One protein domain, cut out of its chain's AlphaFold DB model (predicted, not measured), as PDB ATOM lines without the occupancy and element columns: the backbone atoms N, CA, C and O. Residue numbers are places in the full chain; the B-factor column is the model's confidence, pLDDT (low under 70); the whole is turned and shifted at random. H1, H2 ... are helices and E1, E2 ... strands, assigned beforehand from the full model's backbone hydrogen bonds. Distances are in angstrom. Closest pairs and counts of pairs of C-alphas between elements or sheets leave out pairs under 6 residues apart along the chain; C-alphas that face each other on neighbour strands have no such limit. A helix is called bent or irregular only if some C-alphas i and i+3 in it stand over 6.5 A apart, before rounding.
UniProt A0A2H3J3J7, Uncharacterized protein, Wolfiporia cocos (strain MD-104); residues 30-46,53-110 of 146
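This is residues 30 to 46 and 53 to 110 of the 146 residues of an uncharacterized protein of Wolfiporia cocos (strain MD-104) (UniProt A0A2H3J3J7). A long bent helix, H2, makes one long side of a loose, elongated frame, and the strand E1 folds back opposite it across a gap. The short helix H1 lies beside the H2b arm. The 75 printed residues hold H1, H2 and E1 in that order, mostly helix, with a radius of gyration of the C-alphas of 15.0 A and spans of 42 by 22 by 18 A.

H2, residues 61 to 85, was assigned as one helix by its hydrogen bonds but is bent: C-alphas 74 and 77 are 7.3 A apart. Its arms H2a, residues 61 to 74, and H2b, residues 77 to 85, stand at a steep tilt of 47 degrees. H1, residues 31 to 39, and H2b are near each other, with 8 pairs of C-alphas within 10 A. E1, residues 94 to 101, pairs with no named strand and is apart from H1, H2a and H2b. In H1, H2a and H2b every O i to N i+4 pair is within hydrogen-bond range.

H2a spans 19.8 A from C-alpha 61 at (30.333, -1.342, 39.578), H2b 11.9 A, H1 12.3 A, and E1 21.5 A to C-alpha 101 at (25.347, -8.724, 32.916).

The C-alphas of Gln 59 and Lys 87, the two farthest apart, are 43.0 A apart. Residues 47 to 52 are not printed; C-alphas 46 and 53 are 22.5 A apart across the cut. The link from H2 to E1 is short. The pLDDT is under 70 at residues 40 to 42, 54 to 62, 64 and 104 to 108.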
ATOM      1  N   TYR A  30      41.796  -4.963  21.611       70.06
ATOM      2  CA  TYR A  30      41.241  -4.998  20.237       70.06
ATOM      3  C   TYR A  30      41.977  -5.962  19.277       70.06
ATOM      4  O   TYR A  30      41.390  -6.481  18.323       70.06
ATOM      5  N   ALA A  31      43.265  -6.231  19.518       74.12
ATOM      6  CA  ALA A  31      44.138  -6.919  18.559       74.12
ATOM      7  C   ALA A  31      43.690  -8.354  18.216       74.12
ATOM      8  O   ALA A  31      43.839  -8.792  17.074       74.12
ATOM      9  N   TRP A  32      43.120  -9.085  19.178       74.00
ATOM     10  CA  TRP A  32      42.616 -10.442  18.948       74.00
ATOM     11  C   TRP A  32      41.347 -10.446  18.083       74.00
ATOM     12  O   TRP A  32      41.290 -11.199  17.112       74.00
ATOM     13  N   MET A  33      40.377  -9.563  18.362       75.88
ATOM     14  CA  MET A  33      39.157  -9.426  17.551       75.88
ATOM     15  C   MET A  33      39.515  -9.095  16.121       75.88
ATOM     16  O   MET A  33      39.000  -9.721  15.200       75.88
ATOM     17  N   ARG A  34      40.441  -8.152  15.931       78.56
ATOM     18  CA  ARG A  34      40.917  -7.796  14.601       78.56
ATOM     19  C   ARG A  34      41.474  -9.006  13.862       78.56
ATOM     20  O   ARG A  34      41.081  -9.226  12.726       78.56
ATOM     21  N   ARG A  35      42.315  -9.825  14.500       78.25
ATOM     22  CA  ARG A  35      42.841 -11.048  13.870       78.25
ATOM     23  C   ARG A  35      41.735 -12.027  13.487       78.25
ATOM     24  O   ARG A  35      41.792 -12.582  12.393       78.25
ATOM     25  N   ILE A  36      40.719 -12.226  14.327       76.50
ATOM     26  CA  ILE A  36      39.579 -13.101  13.996       76.50
ATOM     27  C   ILE A  36      38.769 -12.514  12.832       76.50
ATOM     28  O   ILE A  36      38.455 -13.229  11.882       76.50
ATOM     29  N   LEU A  37      38.502 -11.208  12.865       76.81
ATOM     30  CA  LEU A  37      37.784 -10.470  11.824       76.81
ATOM     31  C   LEU A  37      38.596 -10.284  10.531       76.81
ATOM     32  O   LEU A  37      38.045  -9.918   9.502       76.81
ATOM     33  N   GLU A  38      39.907 -10.472  10.541       76.25
ATOM     34  CA  GLU A  38      40.721 -10.434   9.322       76.25
ATOM     35  C   GLU A  38      40.930 -11.837   8.745       76.25
ATOM     36  O   GLU A  38      40.973 -11.984   7.527       76.25
ATOM     37  N   SER A  39      41.003 -12.868   9.594       71.12
ATOM     38  CA  SER A  39      41.229 -14.260   9.176       71.12
ATOM     39  C   SER A  39      39.962 -15.001   8.749       71.12
ATOM     40  O   SER A  39      40.029 -15.823   7.840       71.12
ATOM     41  N   ASN A  40      38.814 -14.718   9.373       61.47
ATOM     42  CA  ASN A  40      37.568 -15.464   9.149       61.47
ATOM     43  C   ASN A  40      36.497 -14.677   8.387       61.47
ATOM     44  O   ASN A  40      35.398 -15.186   8.165       61.47
ATOM     45  N   VAL A  41      36.772 -13.432   7.990       62.66
ATOM     46  CA  VAL A  41      35.755 -12.604   7.338       62.66
ATOM     47  C   VAL A  41      35.609 -12.967   5.873       62.66
ATOM     48  O   VAL A  41      36.428 -12.646   5.012       62.66
ATOM     49  N   SER A  42      34.470 -13.583   5.601       66.62
ATOM     50  CA  SER A  42      33.886 -13.675   4.279       66.62
ATOM     51  C   SER A  42      33.453 -12.290   3.788       66.62
ATOM     52  O   SER A  42      32.896 -11.494   4.544       66.62
ATOM     53  N   LYS A  43      33.586 -12.029   2.481       74.19
ATOM     54  CA  LYS A  43      32.952 -10.869   1.811       74.19
ATOM     55  C   LYS A  43      31.418 -10.872   1.935       74.19
ATOM     56  O   LYS A  43      30.767  -9.914   1.531       74.19
ATOM     57  N   ASN A  44      30.845 -11.964   2.437       80.69
ATOM     58  CA  ASN A  44      29.422 -12.124   2.699       80.69
ATOM     59  C   ASN A  44      29.054 -11.903   4.168       80.69
ATOM     60  O   ASN A  44      27.928 -12.207   4.533       80.69
ATOM     61  N   LEU A  45      29.962 -11.386   5.005       85.31
ATOM     62  CA  LEU A  45      29.629 -11.041   6.383       85.31
ATOM     63  C   LEU A  45      28.498 -10.003   6.408       85.31
ATOM     64  O   LEU A  45      28.632  -8.905   5.865       85.31
ATOM     65  N   ARG A  46      27.396 -10.379   7.048       89.31
ATOM     66  CA  ARG A  46      26.162  -9.609   7.218       89.31
ATOM     67  C   ARG A  46      25.982  -9.141   8.648       89.31
ATOM     68  O   ARG A  46      25.453  -8.052   8.859       89.31
ATOM     69  N   ASP A  53      31.354  -9.560  28.116       72.75
ATOM     70  CA  ASP A  53      30.849 -10.469  29.158       72.75
ATOM     71  C   ASP A  53      31.492 -10.200  30.530       72.75
ATOM     72  O   ASP A  53      32.720 -10.093  30.634       72.75
ATOM     73  N   ARG A  54      30.642 -10.111  31.567       64.19
ATOM     74  CA  ARG A  54      30.961 -10.191  33.008       64.19
ATOM     75  C   ARG A  54      32.288  -9.539  33.425       64.19
ATOM     76  O   ARG A  54      33.191 -10.227  33.910       64.19
ATOM     77  N   PRO A  55      32.458  -8.216  33.304       59.06
ATOM     78  CA  PRO A  55      33.622  -7.572  33.896       59.06
ATOM     79  C   PRO A  55      33.430  -7.500  35.423       59.06
ATOM     80  O   PRO A  55      32.919  -6.509  35.923       59.06
ATOM     81  N   TYR A  56      33.817  -8.564  36.144       54.62
ATOM     82  CA  TYR A  56      33.776  -8.746  37.610       54.62
ATOM     83  C   TYR A  56      33.358  -7.492  38.403       54.62
ATOM     84  O   TYR A  56      34.213  -6.738  38.873       54.62
ATOM     85  N   TYR A  57      32.056  -7.226  38.570       55.62
ATOM     86  CA  TYR A  57      31.594  -5.969  39.179       55.62
ATOM     87  C   TYR A  57      31.556  -6.003  40.716       55.62
ATOM     88  O   TYR A  57      31.128  -5.031  41.343       55.62
ATOM     89  N   ASN A  58      32.079  -7.065  41.338       53.94
ATOM     90  CA  ASN A  58      31.871  -7.391  42.752       53.94
ATOM     91  C   ASN A  58      32.462  -6.406  43.784       53.94
ATOM     92  O   ASN A  58      32.233  -6.599  44.975       53.94
ATOM     93  N   GLN A  59      33.182  -5.346  43.381       52.12
ATOM     94  CA  GLN A  59      33.722  -4.359  44.336       52.12
ATOM     95  C   GLN A  59      33.576  -2.872  43.971       52.12
ATOM     96  O   GLN A  59      33.769  -2.038  44.851       52.12
ATOM     97  N   ASN A  60      33.209  -2.484  42.742       64.81
ATOM     98  CA  ASN A  60      32.903  -1.079  42.416       64.81
ATOM     99  C   ASN A  60      32.300  -0.958  41.008       64.81
ATOM    100  O   ASN A  60      33.000  -0.616  40.049       64.81
ATOM    101  N   ALA A  61      31.000  -1.236  40.875       64.50
ATOM    102  CA  ALA A  61      30.333  -1.342  39.578       64.50
ATOM    103  C   ALA A  61      30.571  -0.127  38.655       64.50
ATOM    104  O   ALA A  61      30.889  -0.259  37.472       64.50
ATOM    105  N   LYS A  62      30.542   1.080  39.234       69.25
ATOM    106  CA  LYS A  62      30.792   2.340  38.523       69.25
ATOM    107  C   LYS A  62      32.225   2.450  37.993       69.25
ATOM    108  O   LYS A  62      32.415   2.894  36.862       69.25
ATOM    109  N   LYS A  63      33.228   2.070  38.792       71.62
ATOM    110  CA  LYS A  63      34.643   2.115  38.386       71.62
ATOM    111  C   LYS A  63      34.923   1.109  37.274       71.62
ATOM    112  O   LYS A  63      35.584   1.452  36.301       71.62
ATOM    113  N   ASN A  64      34.385  -0.101  37.388       68.75
ATOM    114  CA  ASN A  64      34.590  -1.148  36.389       68.75
ATOM    115  C   ASN A  64      33.898  -0.799  35.072       68.75
ATOM    116  O   ASN A  64      34.526  -0.887  34.022       68.75
ATOM    117  N   LEU A  65      32.681  -0.249  35.126       73.06
ATOM    118  CA  LEU A  65      32.027   0.296  33.941       73.06
ATOM    119  C   LEU A  65      32.875   1.390  33.286       73.06
ATOM    120  O   LEU A  65      33.041   1.396  32.070       73.06
ATOM    121  N   GLN A  66      33.425   2.317  34.073       75.62
ATOM    122  CA  GLN A  66      34.310   3.354  33.542       75.62
ATOM    123  C   GLN A  66      35.568   2.768  32.899       75.62
ATOM    124  O   GLN A  66      35.986   3.281  31.865       75.62
ATOM    125  N   MET A  67      36.155   1.708  33.461       74.94
ATOM    126  CA  MET A  67      37.302   1.024  32.857       74.94
ATOM    127  C   MET A  67      36.922   0.363  31.530       74.94
ATOM    128  O   MET A  67      37.598   0.605  30.533       74.94
ATOM    129  N   THR A  68      35.809  -0.373  31.485       75.38
ATOM    130  CA  THR A  68      35.287  -0.991  30.259       75.38
ATOM    131  C   THR A  68      35.006   0.061  29.192       75.38
ATOM    132  O   THR A  68      35.514  -0.030  28.079       75.38
ATOM    133  N   VAL A  69      34.275   1.125  29.538       77.44
ATOM    134  CA  VAL A  69      33.985   2.240  28.625       77.44
ATOM    135  C   VAL A  69      35.272   2.924  28.170       77.44
ATOM    136  O   VAL A  69      35.402   3.237  26.994       77.44
ATOM    137  N   SER A  70      36.249   3.126  29.054       79.88
ATOM    138  CA  SER A  70      37.529   3.741  28.683       79.88
ATOM    139  C   SER A  70      38.323   2.865  27.716       79.88
ATOM    140  O   SER A  70      38.852   3.385  26.736       79.88
ATOM    141  N   ALA A  71      38.376   1.551  27.944       75.75
ATOM    142  CA  ALA A  71      39.038   0.603  27.048       75.75
ATOM    143  C   ALA A  71      38.352   0.552  25.672       75.75
ATOM    144  O   ALA A  71      39.016   0.585  24.633       75.75
ATOM    145  N   LEU A  72      37.015   0.549  25.661       79.75
ATOM    146  CA  LEU A  72      36.218   0.607  24.440       79.75
ATOM    147  C   LEU A  72      36.482   1.899  23.663       79.75
ATOM    148  O   LEU A  72      36.756   1.835  22.469       79.75
ATOM    149  N   ARG A  73      36.435   3.054  24.334       81.38
ATOM    150  CA  ARG A  73      36.643   4.380  23.733       81.38
ATOM    151  C   ARG A  73      38.034   4.560  23.154       81.38
ATOM    152  O   ARG A  73      38.179   5.004  22.022       81.38
ATOM    153  N   LYS A  74      39.056   4.243  23.948       77.56
ATOM    154  CA  LYS A  74      40.438   4.599  23.629       77.56
ATOM    155  C   LYS A  74      40.954   3.839  22.415       77.56
ATOM    156  O   LYS A  74      41.555   4.438  21.531       77.56
ATOM    157  N   ASP A  75      40.692   2.535  22.378       74.50
ATOM    158  CA  ASP A  75      41.380   1.660  21.438       74.50
ATOM    159  C   ASP A  75      40.421   0.967  20.471       74.50
ATOM    160  O   ASP A  75      40.753   0.796  19.304       74.50
ATOM    161  N   MET A  76      39.228   0.566  20.901       79.81
ATOM    162  CA  MET A  76      38.437  -0.400  20.134       79.81
ATOM    163  C   MET A  76      37.374   0.244  19.241       79.81
ATOM    164  O   MET A  76      37.316  -0.075  18.055       79.81
ATOM    165  N   CYS A  77      36.557   1.153  19.773       86.75
ATOM    166  CA  CYS A  77      35.478   1.801  19.028       86.75
ATOM    167  C   CYS A  77      36.002   2.522  17.778       86.75
ATOM    168  O   CYS A  77      35.481   2.234  16.701       86.75
ATOM    169  N   PRO A  78      37.077   3.337  17.839       86.06
ATOM    170  CA  PRO A  78      37.629   3.963  16.641       86.06
ATOM    171  C   PRO A  78      38.102   2.929  15.614       86.06
ATOM    172  O   PRO A  78      37.807   3.045  14.427       86.06
ATOM    173  N   GLN A  79      38.782   1.871  16.062       86.31
ATOM    174  CA  GLN A  79      39.331   0.865  15.157       86.31
ATOM    175  C   GLN A  79      38.244  -0.013  14.518       86.31
ATOM    176  O   GLN A  79      38.373  -0.384  13.353       86.31
ATOM    177  N   LEU A  80      37.157  -0.323  15.229       87.75
ATOM    178  CA  LEU A  80      35.995  -1.012  14.657       87.75
ATOM    179  C   LEU A  80      35.188  -0.099  13.738       87.75
ATOM    180  O   LEU A  80      34.745  -0.542  12.679       87.75
ATOM    181  N   ASN A  81      35.056   1.176  14.106       90.81
ATOM    182  CA  ASN A  81      34.420   2.188  13.279       90.81
ATOM    183  C   ASN A  81      35.144   2.333  11.935       90.81
ATOM    184  O   ASN A  81      34.485   2.373  10.901       90.81
ATOM    185  N   GLU A  82      36.479   2.313  11.918       90.75
ATOM    186  CA  GLU A  82      37.257   2.286  10.674       90.75
ATOM    187  C   GLU A  82      37.161   0.941   9.948       90.75
ATOM    188  O   GLU A  82      36.871   0.901   8.750       90.75
ATOM    189  N   LEU A  83      37.376  -0.169  10.663       89.00
ATOM    190  CA  LEU A  83      37.409  -1.508  10.079       89.00
ATOM    191  C   LEU A  83      36.114  -1.815   9.335       89.00
ATOM    192  O   LEU A  83      36.161  -2.164   8.155       89.00
ATOM    193  N   PHE A  84      34.975  -1.682  10.011       90.50
ATOM    194  CA  PHE A  84      33.687  -2.043   9.440       90.50
ATOM    195  C   PHE A  84      33.208  -1.039   8.404       90.50
ATOM    196  O   PHE A  84      32.449  -1.437   7.532       90.50
ATOM    197  N   SER A  85      33.687   0.207   8.415       90.12
ATOM    198  CA  SER A  85      33.398   1.190   7.356       90.12
ATOM    199  C   SER A  85      34.126   0.914   6.040       90.12
ATOM    200  O   SER A  85      33.834   1.548   5.028       90.12
ATOM    201  N   ASN A  86      35.064  -0.032   6.018       90.44
ATOM    202  CA  ASN A  86      35.731  -0.434   4.790       90.44
ATOM    203  C   ASN A  86      34.742  -1.087   3.804       90.44
ATOM    204  O   ASN A  86      33.904  -1.900   4.193       90.44
ATOM    205  N   LYS A  87      34.912  -0.812   2.504       87.69
ATOM    206  CA  LYS A  87      34.098  -1.374   1.412       87.69
ATOM    207  C   LYS A  87      34.010  -2.907   1.423       87.69
ATOM    208  O   LYS A  87      33.005  -3.462   0.998       87.69
ATOM    209  N   LYS A  88      35.014  -3.612   1.960       86.69
ATOM    210  CA  LYS A  88      34.964  -5.079   2.123       86.69
ATOM    211  C   LYS A  88      33.797  -5.570   2.995       86.69
ATOM    212  O   LYS A  88      33.435  -6.736   2.895       86.69
ATOM    213  N   TYR A  89      33.221  -4.692   3.817       88.62
ATOM    214  CA  TYR A  89      32.062  -4.943   4.673       88.62
ATOM    215  C   TYR A  89      30.809  -4.196   4.188       88.62
ATOM    216  O   TYR A  89      29.952  -3.825   4.988       88.62
ATOM    217  N   GLU A  90      30.678  -3.941   2.883       89.88
ATOM    218  CA  GLU A  90      29.482  -3.286   2.326       89.88
ATOM    219  C   GLU A  90      28.195  -4.092   2.569       89.88
ATOM    220  O   GLU A  90      27.133  -3.507   2.744       89.88
ATOM    221  N   LYS A  91      28.300  -5.428   2.644       90.56
ATOM    222  CA  LYS A  91      27.175  -6.333   2.931       90.56
ATOM    223  C   LYS A  91      26.831  -6.447   4.416       90.56
ATOM    224  O   LYS A  91      25.886  -7.157   4.750       90.56
ATOM    225  N   LEU A  92      27.595  -5.788   5.286       91.44
ATOM    226  CA  LEU A  92      27.360  -5.783   6.722       91.44
ATOM    227  C   LEU A  92      26.109  -4.956   7.020       91.44
ATOM    228  O   LEU A  92      26.091  -3.751   6.776       91.44
ATOM    229  N   HIS A  93      25.089  -5.614   7.560       93.25
ATOM    230  CA  HIS A  93      23.821  -5.007   7.961       93.25
ATOM    231  C   HIS A  93      23.827  -4.650   9.442       93.25
ATOM    232  O   HIS A  93      23.276  -3.619   9.827       93.25
ATOM    233  N   HIS A  94      24.441  -5.493  10.278       92.88
ATOM    234  CA  HIS A  94      24.372  -5.360  11.732       92.88
ATOM    235  C   HIS A  94      25.739  -5.512  12.396       92.88
ATOM    236  O   HIS A  94      26.467  -6.476  12.159       92.88
ATOM    237  N   VAL A  95      26.048  -4.557  13.270       92.25
ATOM    238  CA  VAL A  95      27.121  -4.631  14.261       92.25
ATOM    239  C   VAL A  95      26.483  -4.439  15.628       92.25
ATOM    240  O   VAL A  95      26.194  -3.315  16.036       92.25
ATOM    241  N   ASP A  96      26.224  -5.546  16.309       91.56
ATOM    242  CA  ASP A  96      25.676  -5.571  17.657       91.56
ATOM    243  C   ASP A  96      26.795  -5.469  18.694       91.56
ATOM    244  O   ASP A  96      27.699  -6.301  18.729       91.56
ATOM    245  N   PHE A  97      26.694  -4.493  19.589       88.62
ATOM    246  CA  PHE A  97      27.473  -4.443  20.824       88.62
ATOM    247  C   PHE A  97      26.582  -4.805  22.005       88.62
ATOM    248  O   PHE A  97      25.699  -4.036  22.405       88.62
ATOM    249  N   VAL A  98      26.825  -5.984  22.563       87.69
ATOM    250  CA  VAL A  98      26.042  -6.554  23.654       87.69
ATOM    251  C   VAL A  98      26.831  -6.420  24.946       87.69
ATOM    252  O   VAL A  98      27.952  -6.916  25.044       87.69
ATOM    253  N   LEU A  99      26.254  -5.743  25.933       84.19
ATOM    254  CA  LEU A  99      26.750  -5.767  27.302       84.19
ATOM    255  C   LEU A  99      26.028  -6.887  28.047       84.19
ATOM    256  O   LEU A  99      24.820  -6.797  28.248       84.19
ATOM    257  N   GLN A 100      26.749  -7.934  28.429       81.75
ATOM    258  CA  GLN A 100      26.177  -9.045  29.179       81.75
ATOM    259  C   GLN A 100      26.419  -8.845  30.679       81.75
ATOM    260  O   GLN A 100      27.524  -8.486  31.093       81.75
ATOM    261  N   THR A 101      25.376  -9.048  31.482       76.12
ATOM    262  CA  THR A 101      25.347  -8.724  32.916       76.12
ATOM    263  C   THR A 101      24.606  -9.764  33.744       76.12
ATOM    264  O   THR A 101      23.739 -10.449  33.215       76.12
ATOM    265  N   SER A 102      24.864  -9.817  35.051       74.25
ATOM    266  CA  SER A 102      23.986 -10.481  36.026       74.25
ATOM    267  C   SER A 102      22.924  -9.513  36.591       74.25
ATOM    268  O   SER A 102      23.120  -8.297  36.526       74.25
ATOM    269  N   PRO A 103      21.795 -10.006  37.142       70.94
ATOM    270  CA  PRO A 103      20.732  -9.158  37.703       70.94
ATOM    271  C   PRO A 103      21.181  -8.289  38.884       70.94
ATOM    272  O   PRO A 103      20.633  -7.210  39.101       70.94
ATOM    273  N   ASP A 104      22.180  -8.757  39.632       69.38
ATOM    274  CA  ASP A 104      22.631  -8.137  40.882       69.38
ATOM    275  C   ASP A 104      23.684  -7.033  40.674       69.38
ATOM    276  O   ASP A 104      24.158  -6.415  41.631       69.38
ATOM    277  N   GLU A 105      24.080  -6.766  39.427       66.62
ATOM    278  CA  GLU A 105      25.152  -5.828  39.097       66.62
ATOM    279  C   GLU A 105      24.601  -4.456  38.659       66.62
ATOM    280  O   GLU A 105      23.729  -4.333  37.801       66.62
ATOM    281  N   ALA A 106      25.130  -3.374  39.245       61.91
ATOM    282  CA  ALA A 106      24.688  -2.011  38.940       61.91
ATOM    283  C   ALA A 106      25.250  -1.521  37.592       61.91
ATOM    284  O   ALA A 106      26.381  -1.033  37.511       61.91
ATOM    285  N   ILE A 107      24.449  -1.630  36.531       66.31
ATOM    286  CA  ILE A 107      24.886  -1.452  35.137       66.31
ATOM    287  C   ILE A 107      24.104  -0.359  34.410       66.31
ATOM    288  O   ILE A 107      23.002   0.002  34.827       66.31
ATOM    289  N   PRO A 108      24.696   0.274  33.375       69.56
ATOM    290  CA  PRO A 108      23.989   1.263  32.583       69.56
ATOM    291  C   PRO A 108      22.768   0.619  31.935       69.56
ATOM    292  O   PRO A 108      22.864  -0.441  31.321       69.56
ATOM    293  N   ASP A 109      21.638   1.312  32.010       76.31
ATOM    294  CA  ASP A 109      20.501   0.988  31.165       76.31
ATOM    295  C   ASP A 109      20.905   1.006  29.674       76.31
ATOM    296  O   ASP A 109      21.908   1.608  29.259       76.31
ATOM    297  N   ALA A 110      20.100   0.339  28.846       80.31
ATOM    298  CA  ALA A 110      20.366   0.210  27.417       80.31
ATOM    299  C   ALA A 110      20.527   1.568  26.707       80.31
ATOM    300  O   ALA A 110      21.280   1.671  25.737       80.31
TER     301      ALA A 110